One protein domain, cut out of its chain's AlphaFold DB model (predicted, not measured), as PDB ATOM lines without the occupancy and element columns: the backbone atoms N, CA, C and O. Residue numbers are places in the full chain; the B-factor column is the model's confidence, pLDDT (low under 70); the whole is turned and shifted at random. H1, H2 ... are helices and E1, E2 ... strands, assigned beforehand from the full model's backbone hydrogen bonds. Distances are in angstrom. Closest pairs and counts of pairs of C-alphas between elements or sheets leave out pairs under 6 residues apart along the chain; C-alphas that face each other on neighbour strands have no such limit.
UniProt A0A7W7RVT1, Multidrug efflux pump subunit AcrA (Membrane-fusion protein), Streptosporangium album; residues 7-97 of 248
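What this domain is: This is residues 7 to 97 of the 248 residues of the protein "Multidrug efflux pump subunit AcrA (Membrane-fusion protein)" of Streptosporangium album (UniProt A0A7W7RVT1). Little of this domain is regular structure: a small sheet of E1, E2 and E3 lies in the middle, with the hairpin of E4 and E5 at one end and the short helix H1, among loops, at the other. The 91 printed residues run E1 E2 H1 E3 E4 E5, mixed in class, with 36 in named elements. The mixed sheet's order is E1, E2, E3. The whole is compact, radius of gyration of the C-alphas 13.6 A, spanning 37 by 29 by 22 A.

How they stand to each other: Look first at E2, residues 20 to 26: antiparallel to E1, residues 13 to 17, in a hairpin (N 14 to O 22, 2.8 A), and parallel to E3, residues 65 to 68, at 29 degrees (N 66 to O 23, 3.0 A). H1, residues 43 to 51, is not on this sheet; every O i to N i+4 pair is within hydrogen-bond range. E2, H1 and E3 form a strand-helix-strand unit, parallel neighbours with a helix between, its crossover right-handed. E4, residues 72 to 77, and E5, residues 92 to 96, form an antiparallel hairpin, N 73 to O 95, 2.8 A.

Where its parts are: Find C-alpha 13 at (-3.567, -32.032, 82.944), where E1 begins; E2 covers 19.1 A from its first to its last C-alpha; E5 ends at C-alpha 96 at (-11.332, -22.453, 72.311).

The domain as a whole: The printed part has no cut; residues 27 to 42 and 61 to 64 are under pLDDT 70.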
ATOM      1  N   VAL A   7     -13.492 -28.449  80.263       83.62
ATOM      2  CA  VAL A   7     -12.774 -27.176  80.119       83.62
ATOM      3  C   VAL A   7     -11.471 -27.236  80.913       83.62
ATOM      4  O   VAL A   7     -11.486 -27.390  82.133       83.62
ATOM      5  N   ILE A   8     -10.342 -27.074  80.228       84.44
ATOM      6  CA  ILE A   8      -8.995 -27.203  80.787       84.44
ATOM      7  C   ILE A   8      -8.314 -25.835  80.805       84.44
ATOM      8  O   ILE A   8      -8.183 -25.157  79.781       84.44
ATOM      9  N   ARG A   9      -7.888 -25.414  81.999       84.69
ATOM     10  CA  ARG A   9      -7.182 -24.149  82.255       84.69
ATOM     11  C   ARG A   9      -5.675 -24.378  82.364       84.69
ATOM     12  O   ARG A   9      -5.224 -25.518  82.465       84.69
ATOM     13  N   ARG A  10      -4.896 -23.290  82.372       82.69
ATOM     14  CA  ARG A  10      -3.443 -23.356  82.596       82.69
ATOM     15  C   ARG A  10      -3.123 -24.215  83.822       82.69
ATOM     16  O   ARG A  10      -3.829 -24.139  84.825       82.69
ATOM     17  N   GLY A  11      -2.077 -25.028  83.735       78.31
ATOM     18  CA  GLY A  11      -1.618 -25.858  84.848       78.31
ATOM     19  C   GLY A  11      -2.382 -27.160  85.042       78.31
ATOM     20  O   GLY A  11      -1.939 -28.002  85.814       78.31
ATOM     21  N   HIS A  12      -3.485 -27.370  84.322       82.62
ATOM     22  CA  HIS A  12      -4.291 -28.574  84.474       82.62
ATOM     23  C   HIS A  12      -3.893 -29.647  83.447       82.62
ATOM     24  O   HIS A  12      -3.544 -29.317  82.305       82.62
ATOM     25  N   PRO A  13      -3.927 -30.935  83.833       82.25
ATOM     26  CA  PRO A  13      -3.567 -32.032  82.944       82.25
ATOM     27  C   PRO A  13      -4.657 -32.299  81.894       82.25
ATOM     28  O   PRO A  13      -5.832 -32.435  82.227       82.25
ATOM     29  N   LEU A  14      -4.249 -32.450  80.631       82.19
ATOM     30  CA  LEU A  14      -5.088 -32.911  79.515       82.19
ATOM     31  C   LEU A  14      -5.207 -34.442  79.511       82.19
ATOM     32  O   LEU A  14      -6.292 -35.011  79.415       82.19
ATOM     33  N   LEU A  15      -4.072 -35.128  79.642       84.38
ATOM     34  CA  LEU A  15      -3.991 -36.581  79.774       84.38
ATOM     35  C   LEU A  15      -2.730 -36.984  80.543       84.38
ATOM     36  O   LEU A  15      -1.996 -36.134  81.046       84.38
ATOM     37  N   LYS A  16      -2.494 -38.292  80.654       82.94
ATOM     38  CA  LYS A  16      -1.249 -38.847  81.177       82.94
ATOM     39  C   LYS A  16      -0.648 -39.777  80.129       82.94
ATOM     40  O   LYS A  16      -1.368 -40.632  79.625       82.94
ATOM     41  N   ILE A  17       0.642 -39.622  79.851       78.75
ATOM     42  CA  ILE A  17       1.439 -40.524  79.008       78.75
ATOM     43  C   ILE A  17       2.498 -41.132  79.924       78.75
ATOM     44  O   ILE A  17       3.127 -40.404  80.688       78.75
ATOM     45  N   ASP A  18       2.630 -42.458  79.945       79.00
ATOM     46  CA  ASP A  18       3.554 -43.166  80.848       79.00
ATOM     47  C   ASP A  18       3.435 -42.722  82.319       79.00
ATOM     48  O   ASP A  18       4.415 -42.552  83.042       79.00
ATOM     49  N   ARG A  19       2.189 -42.497  82.767       76.56
ATOM     50  CA  ARG A  19       1.807 -41.971  84.098       76.56
ATOM     51  C   ARG A  19       2.257 -40.533  84.394       76.56
ATOM     52  O   ARG A  19       1.913 -40.013  85.457       76.56
ATOM     53  N   LYS A  20       2.938 -39.860  83.470       77.69
ATOM     54  CA  LYS A  20       3.310 -38.446  83.577       77.69
ATOM     55  C   LYS A  20       2.188 -37.551  83.039       77.69
ATOM     56  O   LYS A  20       1.661 -37.835  81.965       77.69
ATOM     57  N   PRO A  21       1.795 -36.481  83.752       81.12
ATOM     58  CA  PRO A  21       0.765 -35.566  83.270       81.12
ATOM     59  C   PRO A  21       1.267 -34.730  82.088       81.12
ATOM     60  O   PRO A  21       2.370 -34.189  82.139       81.12
ATOM     61  N   LEU A  22       0.419 -34.598  81.065       81.62
ATOM     62  CA  LEU A  22       0.573 -33.633  79.980       81.62
ATOM     63  C   LEU A  22      -0.221 -32.375  80.319       81.62
ATOM     64  O   LEU A  22      -1.453 -32.408  80.332       81.62
ATOM     65  N   VAL A  23       0.475 -31.287  80.628       82.44
ATOM     66  CA  VAL A  23      -0.121 -30.091  81.235       82.44
ATOM     67  C   VAL A  23      -0.321 -28.984  80.203       82.44
ATOM     68  O   VAL A  23       0.567 -28.711  79.393       82.44
ATOM     69  N   LEU A  24      -1.485 -28.326  80.254       80.81
ATOM     70  CA  LEU A  24      -1.795 -27.171  79.413       80.81
ATOM     71  C   LEU A  24      -1.108 -25.904  79.931       80.81
ATOM     72  O   LEU A  24      -1.432 -25.423  81.016       80.81
ATOM     73  N   MET A  25      -0.240 -25.307  79.126       79.62
ATOM     74  CA  MET A  25       0.369 -23.999  79.360       79.62
ATOM     75  C   MET A  25      -0.184 -22.943  78.406       79.62
ATOM     76  O   MET A  25      -0.702 -23.263  77.336       79.62
ATOM     77  N   TYR A  26      -0.067 -21.670  78.792       79.75
ATOM     78  CA  TYR A  26      -0.391 -20.558  77.903       79.75
ATOM     79  C   TYR A  26       0.862 -20.012  77.234       79.75
ATOM     80  O   TYR A  26       1.833 -19.700  77.918       79.75
ATOM     81  N   GLY A  27       0.829 -19.866  75.911       63.09
ATOM     82  CA  GLY A  27       1.945 -19.304  75.154       63.09
ATOM     83  C   GLY A  27       1.925 -19.695  73.682       63.09
ATOM     84  O   GLY A  27       1.393 -20.738  73.313       63.09
ATOM     85  N   ARG A  28       2.493 -18.831  72.834       57.16
ATOM     86  CA  ARG A  28       2.747 -19.114  71.406       57.16
ATOM     87  C   ARG A  28       4.169 -19.610  71.150       57.16
ATOM     88  O   ARG A  28       4.419 -20.227  70.124       57.16
ATOM     89  N   LEU A  29       5.090 -19.305  72.064       49.19
ATOM     90  CA  LEU A  29       6.486 -19.706  71.969       49.19
ATOM     91  C   LEU A  29       6.665 -21.038  72.707       49.19
ATOM     92  O   LEU A  29       6.212 -21.143  73.852       49.19
ATOM     93  N   PRO A  30       7.313 -22.045  72.094       52.81
ATOM     94  CA  PRO A  30       7.765 -23.206  72.846       52.81
ATOM     95  C   PRO A  30       8.713 -22.737  73.958       52.81
ATOM     96  O   PRO A  30       9.330 -21.676  73.844       52.81
ATOM     97  N   LEU A  31       8.794 -23.506  75.047       54.91
ATOM     98  CA  LEU A  31       9.650 -23.213  76.203       54.91
ATOM     99  C   LEU A  31      11.022 -22.684  75.747       54.91
ATOM    100  O   LEU A  31      11.650 -23.271  74.870       54.91
ATOM    101  N   TYR A  32      11.478 -21.584  76.362       44.69
ATOM    102  CA  TYR A  32      12.691 -20.802  76.039       44.69
ATOM    103  C   TYR A  32      14.002 -21.624  75.942       44.69
ATOM    104  O   TYR A  32      15.034 -21.126  75.495       44.69
ATOM    105  N   ARG A  33      13.971 -22.909  76.303       50.03
ATOM    106  CA  ARG A  33      15.077 -23.858  76.204       50.03
ATOM    107  C   ARG A  33      14.570 -25.222  75.737       50.03
ATOM    108  O   ARG A  33      13.555 -25.720  76.217       50.03
ATOM    109  N   GLN A  34      15.348 -25.871  74.874       48.12
ATOM    110  CA  GLN A  34      15.131 -27.262  74.490       48.12
ATOM    111  C   GLN A  34      15.401 -28.183  75.693       48.12
ATOM    112  O   GLN A  34      16.530 -28.277  76.178       48.12
ATOM    113  N   LEU A  35      14.361 -28.851  76.186       56.72
ATOM    114  CA  LEU A  35      14.468 -29.814  77.280       56.72
ATOM    115  C   LEU A  35      15.064 -31.116  76.740       56.72
ATOM    116  O   LEU A  35      14.517 -31.715  75.815       56.72
ATOM    117  N   ARG A  36      16.202 -31.543  77.291       54.75
ATOM    118  CA  ARG A  36      16.878 -32.795  76.928       54.75
ATOM    119  C   ARG A  36      17.124 -33.635  78.176       54.75
ATOM    120  O   ARG A  36      17.295 -33.106  79.275       54.75
ATOM    121  N   GLN A  37      17.144 -34.949  77.993       44.97
ATOM    122  CA  GLN A  37      17.496 -35.903  79.039       44.97
ATOM    123  C   GLN A  37      18.923 -35.608  79.546       44.97
ATOM    124  O   GLN A  37      19.839 -35.499  78.737       44.97
ATOM    125  N   GLY A  38      19.104 -35.445  80.863       51.50
ATOM    126  CA  GLY A  38      20.415 -35.196  81.490       51.50
ATOM    127  C   GLY A  38      20.699 -33.757  81.955       51.50
ATOM    128  O   GLY A  38      21.786 -33.501  82.461       51.50
ATOM    129  N   ILE A  39      19.750 -32.821  81.832       60.84
ATOM    130  CA  ILE A  39      19.861 -31.490  82.459       60.84
ATOM    131  C   ILE A  39      19.774 -31.636  83.989       60.84
ATOM    132  O   ILE A  39      18.907 -32.352  84.490       60.84
ATOM    133  N   THR A  40      20.669 -30.966  84.721       59.50
ATOM    134  CA  THR A  40      20.645 -30.913  86.190       59.50
ATOM    135  C   THR A  40      19.306 -30.371  86.671       59.50
ATOM    136  O   THR A  40      18.816 -29.387  86.119       59.50
ATOM    137  N   ASP A  41      18.725 -31.004  87.691       65.88
ATOM    138  CA  ASP A  41      17.419 -30.627  88.232       65.88
ATOM    139  C   ASP A  41      17.378 -29.127  88.539       65.88
ATOM    140  O   ASP A  41      18.090 -28.637  89.417       65.88
ATOM    141  N   GLY A  42      16.549 -28.404  87.792       68.62
ATOM    142  CA  GLY A  42      16.486 -26.952  87.856       68.62
ATOM    143  C   GLY A  42      15.654 -26.483  89.054       68.62
ATOM    144  O   GLY A  42      14.517 -26.946  89.210       68.62
ATOM    145  N   PRO A  43      16.160 -25.583  89.920       71.94
ATOM    146  CA  PRO A  43      15.353 -24.953  90.971       71.94
ATOM    147  C   PRO A  43      14.135 -24.206  90.404       71.94
ATOM    148  O   PRO A  43      13.058 -24.243  90.993       71.94
ATOM    149  N   ASP A  44      14.295 -23.613  89.222       70.50
ATOM    150  CA  ASP A  44      13.250 -22.987  88.408       70.50
ATOM    151  C   ASP A  44      12.153 -23.983  88.005       70.50
ATOM    152  O   ASP A  44      10.963 -23.701  88.149       70.50
ATOM    153  N   VAL A  45      12.534 -25.192  87.582       74.25
ATOM    154  CA  VAL A  45      11.587 -26.262  87.243       74.25
ATOM    155  C   VAL A  45      10.843 -26.749  88.484       74.25
ATOM    156  O   VAL A  45       9.642 -26.994  88.410       74.25
ATOM    157  N   LYS A  46      11.518 -26.864  89.634       76.94
ATOM    158  CA  LYS A  46      10.863 -27.237  90.901       76.94
ATOM    159  C   LYS A  46       9.877 -26.169  91.364       76.94
ATOM    160  O   LYS A  46       8.805 -26.527  91.837       76.94
ATOM    161  N   GLN A  47      10.217 -24.891  91.206       73.31
ATOM    162  CA  GLN A  47       9.331 -23.773  91.522       73.31
ATOM    163  C   GLN A  47       8.104 -23.754  90.605       73.31
ATOM    164  O   GLN A  47       6.985 -23.589  91.077       73.31
ATOM    165  N   TRP A  48       8.292 -23.992  89.307       78.50
ATOM    166  CA  TRP A  48       7.189 -24.145  88.359       78.50
ATOM    167  C   TRP A  48       6.310 -25.361  88.683       78.50
ATOM    168  O   TRP A  48       5.089 -25.261  88.684       78.50
ATOM    169  N   GLN A  49       6.909 -26.510  89.003       81.25
ATOM    170  CA  GLN A  49       6.160 -27.699  89.417       81.25
ATOM    171  C   GLN A  49       5.361 -27.447  90.695       81.25
ATOM    172  O   GLN A  49       4.227 -27.901  90.784       81.25
ATOM    173  N   ASP A  50       5.921 -26.704  91.648       82.69
ATOM    174  CA  ASP A  50       5.232 -26.292  92.869       82.69
ATOM    175  C   ASP A  50       4.025 -25.392  92.583       82.69
ATOM    176  O   ASP A  50       2.922 -25.699  93.026       82.69
ATOM    177  N   ASP A  51       4.211 -24.349  91.765       79.44
ATOM    178  CA  ASP A  51       3.138 -23.434  91.337       79.44
ATOM    179  C   ASP A  51       1.971 -24.182  90.669       79.44
ATOM    180  O   ASP A  51       0.809 -23.800  90.786       79.44
ATOM    181  N   LEU A  52       2.272 -25.295  89.994       79.19
ATOM    182  CA  LEU A  52       1.286 -26.127  89.309       79.19
ATOM    183  C   LEU A  52       0.790 -27.336  90.117       79.19
ATOM    184  O   LEU A  52      -0.016 -28.112  89.600       79.19
ATOM    185  N   GLY A  53       1.272 -27.544  91.347       79.25
ATOM    186  CA  GLY A  53       0.929 -28.716  92.163       79.25
ATOM    187  C   GLY A  53       1.397 -30.057  91.575       79.25
ATOM    188  O   GLY A  53       0.806 -31.105  91.841       79.25
ATOM    189  N   LEU A  54       2.438 -30.041  90.745       80.56
ATOM    190  CA  LEU A  54       3.058 -31.226  90.155       80.56
ATOM    191  C   LEU A  54       4.136 -31.807  91.086       80.56
ATOM    192  O   LEU A  54       4.708 -31.093  91.913       80.56
ATOM    193  N   PRO A  55       4.500 -33.094  90.928       81.25
ATOM    194  CA  PRO A  55       5.658 -33.649  91.621       81.25
ATOM    195  C   PRO A  55       6.927 -32.830  91.331       81.25
ATOM    196  O   PRO A  55       7.309 -32.679  90.169       81.25
ATOM    197  N   LYS A  56       7.592 -32.329  92.386       82.31
ATOM    198  CA  LYS A  56       8.787 -31.461  92.320       82.31
ATOM    199  C   LYS A  56      10.063 -32.228  91.946       82.31
ATOM    200  O   LYS A  56      11.033 -32.274  92.702       82.31
ATOM    201  N   THR A  57      10.067 -32.877  90.787       81.12
ATOM    202  CA  THR A  57      11.206 -33.659  90.283       81.12
ATOM    203  C   THR A  57      12.366 -32.785  89.806       81.12
ATOM    204  O   THR A  57      13.472 -33.288  89.651       81.12
ATOM    205  N   GLY A  58      12.130 -31.498  89.530       73.56
ATOM    206  CA  GLY A  58      13.088 -30.608  88.868       73.56
ATOM    207  C   GLY A  58      13.378 -30.980  87.415       73.56
ATOM    208  O   GLY A  58      14.303 -30.435  86.818       73.56
ATOM    209  N   ARG A  59      12.586 -31.898  86.844       74.19
ATOM    210  CA  ARG A  59      12.705 -32.383  85.466       74.19
ATOM    211  C   ARG A  59      11.373 -32.260  84.743       74.19
ATOM    212  O   ARG A  59      10.342 -32.689  85.258       74.19
ATOM    213  N   VAL A  60      11.424 -31.749  83.522       70.81
ATOM    214  CA  VAL A  60      10.297 -31.706  82.593       70.81
ATOM    215  C   VAL A  60      10.796 -32.135  81.218       70.81
ATOM    216  O   VAL A  60      11.871 -31.715  80.789       70.81
ATOM    217  N   ASP A  61      10.061 -33.021  80.554       69.94
ATOM    218  CA  ASP A  61      10.331 -33.414  79.174       69.94
ATOM    219  C   ASP A  61       9.425 -32.643  78.193       69.94
ATOM    220  O   ASP A  61       8.373 -32.114  78.561       69.94
ATOM    221  N   ALA A  62       9.841 -32.550  76.926       63.56
ATOM    222  CA  ALA A  62       9.072 -31.841  75.898       63.56
ATOM    223  C   ALA A  62       7.703 -32.492  75.610       63.56
ATOM    224  O   ALA A  62       6.852 -31.866  74.985       63.56
ATOM    225  N   THR A  63       7.474 -33.724  76.076       66.44
ATOM    226  CA  THR A  63       6.206 -34.450  75.931       66.44
ATOM    227  C   THR A  63       5.256 -34.255  77.112       66.44
ATOM    228  O   THR A  63       4.154 -34.788  77.084       66.44
ATOM    229  N   GLN A  64       5.646 -33.479  78.131       69.44
ATOM    230  CA  GLN A  64       4.848 -33.183  79.326       69.44
ATOM    231  C   GLN A  64       4.139 -31.822  79.280       69.44
ATOM    232  O   GLN A  64       3.328 -31.530  80.161       69.44
ATOM    233  N   VAL A  65       4.400 -30.990  78.266       73.31
ATOM    234  CA  VAL A  65       3.803 -29.652  78.150       73.31
ATOM    235  C   VAL A  65       3.191 -29.444  76.770       73.31
ATOM    236  O   VAL A  65       3.866 -29.570  75.755       73.31
ATOM    237  N   VAL A  66       1.918 -29.052  76.741       78.81
ATOM    238  CA  VAL A  66       1.241 -28.548  75.537       78.81
ATOM    239  C   VAL A  66       0.915 -27.084  75.757       78.81
ATOM    240  O   VAL A  66       0.392 -26.718  76.805       78.81
ATOM    241  N   SER A  67       1.203 -26.243  74.767       74.56
ATOM    242  CA  SER A  67       0.879 -24.818  74.827       74.56
ATOM    243  C   SER A  67      -0.350 -24.502  73.982       74.56
ATOM    244  O   SER A  67      -0.447 -24.938  72.838       74.56
ATOM    245  N   ALA A  68      -1.270 -23.719  74.535       79.38
ATOM    246  CA  ALA A  68      -2.381 -23.114  73.806       79.38
ATOM    247  C   ALA A  68      -2.434 -21.609  74.105       79.38
ATOM    248  O   ALA A  68      -1.983 -21.171  75.159       79.38
ATOM    249  N   PRO A  69      -3.007 -20.772  73.230       72.69
ATOM    250  CA  PRO A  69      -3.098 -19.336  73.490       72.69
ATOM    251  C   PRO A  69      -4.043 -18.973  74.653       72.69
ATOM    252  O   PRO A  69      -3.956 -17.861  75.169       72.69
ATOM    253  N   ALA A  70      -4.948 -19.873  75.059       80.94
ATOM    254  CA  ALA A  70      -5.922 -19.655  76.129       80.94
ATOM    255  C   ALA A  70      -6.477 -20.988  76.673       80.94
ATOM    256  O   ALA A  70      -6.037 -22.066  76.278       80.94
ATOM    257  N   THR A  71      -7.460 -20.908  77.578       83.56
ATOM    258  CA  THR A  71      -8.290 -22.044  78.018       83.56
ATOM    259  C   THR A  71      -8.888 -22.784  76.827       83.56
ATOM    260  O   THR A  71      -9.405 -22.150  75.902       83.56
ATOM    261  N   VAL A  72      -8.878 -24.113  76.893       85.94
ATOM    262  CA  VAL A  72      -9.419 -24.977  75.841       85.94
ATOM    263  C   VAL A  72     -10.496 -25.908  76.385       85.94
ATOM    264  O   VAL A  72     -10.496 -26.247  77.566       85.94
ATOM    265  N   ARG A  73     -11.414 -26.327  75.520       87.06
ATOM    266  CA  ARG A  73     -12.415 -27.364  75.779       87.06
ATOM    267  C   ARG A  73     -12.068 -28.597  74.957       87.06
ATOM    268  O   ARG A  73     -11.848 -28.472  73.754       87.06
ATOM    269  N   VAL A  74     -12.031 -29.769  75.583       87.12
ATOM    270  CA  VAL A  74     -11.886 -31.040  74.863       87.12
ATOM    271  C   VAL A  74     -13.166 -31.296  74.078       87.12
ATOM    272  O   VAL A  74     -14.241 -31.349  74.667       87.12
ATOM    273  N   THR A  75     -13.060 -31.413  72.759       84.31
ATOM    274  CA  THR A  75     -14.203 -31.700  71.877       84.31
ATOM    275  C   THR A  75     -14.237 -33.146  71.423       84.31
ATOM    276  O   THR A  75     -15.270 -33.590  70.964       84.31
ATOM    277  N   GLU A  76     -13.110 -33.857  71.477       84.88
ATOM    278  CA  GLU A  76     -13.028 -35.246  71.022       84.88
ATOM    279  C   GLU A  76     -11.807 -35.917  71.660       84.88
ATOM    280  O   GLU A  76     -10.702 -35.355  71.641       84.88
ATOM    281  N   ALA A  77     -11.991 -37.125  72.184       87.75
ATOM    282  CA  ALA A  77     -10.905 -38.053  72.469       87.75
ATOM    283  C   ALA A  77     -10.731 -38.969  71.255       87.75
ATOM    284  O   ALA A  77     -11.662 -39.667  70.876       87.75
ATOM    285  N   LYS A  78      -9.551 -38.947  70.628       85.31
ATOM    286  CA  LYS A  78      -9.281 -39.731  69.408       85.31
ATOM    287  C   LYS A  78      -8.646 -41.093  69.680       85.31
ATOM    288  O   LYS A  78      -8.391 -41.838  68.741       85.31
ATOM    289  N   VAL A  79      -8.313 -41.348  70.939       86.31
ATOM    290  CA  VAL A  79      -7.625 -42.549  71.409       86.31
ATOM    291  C   VAL A  79      -8.225 -42.980  72.736       86.31
ATOM    292  O   VAL A  79      -8.614 -42.129  73.547       86.31
ATOM    293  N   ASP A  80      -8.249 -44.285  72.970       84.81
ATOM    294  CA  ASP A  80      -8.760 -44.861  74.208       84.81
ATOM    295  C   ASP A  80      -7.710 -44.876  75.324       84.81
ATOM    296  O   ASP A  80      -6.490 -44.869  75.118       84.81
ATOM    297  N   VAL A  81      -8.182 -44.919  76.572       84.12
ATOM    298  CA  VAL A  81      -7.289 -45.060  77.727       84.12
ATOM    299  C   VAL A  81      -6.611 -46.430  77.680       84.12
ATOM    300  O   VAL A  81      -7.264 -47.458  77.806       84.12
ATOM    301  N   GLY A  82      -5.281 -46.426  77.574       83.62
ATOM    302  CA  GLY A  82      -4.468 -47.642  77.471       83.62
ATOM    303  C   GLY A  82      -4.031 -47.969  76.043       83.62
ATOM    304  O   GLY A  82      -3.173 -48.832  75.862       83.62
ATOM    305  N   GLU A  83      -4.550 -47.252  75.046       84.38
ATOM    306  CA  GLU A  83      -4.096 -47.358  73.665       84.38
ATOM    307  C   GLU A  83      -2.660 -46.830  73.515       84.38
ATOM    308  O   GLU A  83      -2.244 -45.851  74.149       84.38
ATOM    309  N   ARG A  84      -1.873 -47.493  72.663       81.69
ATOM    310  CA  ARG A  84      -0.512 -47.062  72.345       81.69
ATOM    311  C   ARG A  84      -0.570 -45.894  71.365       81.69
ATOM    312  O   ARG A  84      -1.172 -46.009  70.308       81.69
ATOM    313  N   THR A  85       0.114 -44.802  71.691       80.31
ATOM    314  CA  THR A  85       0.173 -43.604  70.843       80.31
ATOM    315  C   THR A  85       1.531 -43.476  70.154       80.31
ATOM    316  O   THR A  85       2.559 -43.879  70.705       80.31
ATOM    317  N   GLY A  86       1.534 -42.946  68.929       79.00
ATOM    318  CA  GLY A  86       2.741 -42.694  68.134       79.00
ATOM    319  C   GLY A  86       2.945 -41.214  67.773       79.00
ATOM    320  O   GLY A  86       2.005 -40.417  67.848       79.00
ATOM    321  N   PRO A  87       4.159 -40.813  67.351       75.25
ATOM    322  CA  PRO A  87       4.411 -39.465  66.843       75.25
ATOM    323  C   PRO A  87       3.470 -39.111  65.683       75.25
ATOM    324  O   PRO A  87       3.283 -39.904  64.766       75.25
ATOM    325  N   GLY A  88       2.883 -37.914  65.722       76.31
ATOM    326  CA  GLY A  88       1.950 -37.438  64.692       76.31
ATOM    327  C   GLY A  88       0.519 -37.977  64.810       76.31
ATOM    328  O   GLY A  88      -0.369 -37.465  64.131       76.31
ATOM    329  N   GLN A  89       0.256 -38.941  65.698       79.56
ATOM    330  CA  GLN A  89      -1.101 -39.399  65.987       79.56
ATOM    331  C   GLN A  89      -1.835 -38.347  66.829       79.56
ATOM    332  O   GLN A  89      -1.400 -37.970  67.918       79.56
ATOM    333  N   GLY A  90      -2.965 -37.853  66.326       81.06
ATOM    334  CA  GLY A  90      -3.808 -36.930  67.079       81.06
ATOM    335  C   GLY A  90      -4.510 -37.658  68.222       81.06
ATOM    336  O   GLY A  90      -5.265 -38.584  67.964       81.06
ATOM    337  N   VAL A  91      -4.289 -37.219  69.461       84.38
ATOM    338  CA  VAL A  91      -4.862 -37.856  70.667       84.38
ATOM    339  C   VAL A  91      -6.102 -37.139  71.203       84.38
ATOM    340  O   VAL A  91      -7.013 -37.758  71.744       84.38
ATOM    341  N   LEU A  92      -6.159 -35.819  71.038       85.56
ATOM    342  CA  LEU A  92      -7.251 -34.966  71.495       85.56
ATOM    343  C   LEU A  92      -7.571 -33.942  70.416       85.56
ATOM    344  O   LEU A  92      -6.662 -33.366  69.812       85.56
ATOM    345  N   ARG A  93      -8.857 -33.660  70.229       86.31
ATOM    346  CA  ARG A  93      -9.307 -32.423  69.595       86.31
ATOM    347  C   ARG A  93      -9.736 -31.463  70.692       86.31
ATOM    348  O   ARG A  93     -10.471 -31.832  71.609       86.31
ATOM    349  N   VAL A  94      -9.252 -30.232  70.601       84.62
ATOM    350  CA  VAL A  94      -9.611 -29.167  71.532       84.62
ATOM    351  C   VAL A  94     -10.106 -27.950  70.760       84.62
ATOM    352  O   VAL A  94      -9.629 -27.667  69.664       84.62
ATOM    353  N   SER A  95     -11.051 -27.227  71.347       82.56
ATOM    354  CA  SER A  95     -11.546 -25.939  70.862       82.56
ATOM    355  C   SER A  95     -11.218 -24.835  71.861       82.56
ATOM    356  O   SER A  95     -10.980 -25.091  73.044       82.56
ATOM    357  N   GLY A  96     -11.218 -23.586  71.399       81.19
ATOM    358  CA  GLY A  96     -11.332 -22.453  72.311       81.19
ATOM    359  C   GLY A  96     -12.696 -22.453  73.008       81.19
ATOM    360  O   GLY A  96     -13.649 -23.072  72.549       81.19
ATOM    361  N   ILE A  97     -12.795 -21.733  74.123       77.50
ATOM    362  CA  ILE A  97     -14.061 -21.578  74.864       77.50
ATOM    363  C   ILE A  97     -14.864 -20.334  74.460       77.50
ATOM    364  O   ILE A  97     -15.945 -20.103  74.992       77.50
TER     365      ILE A  97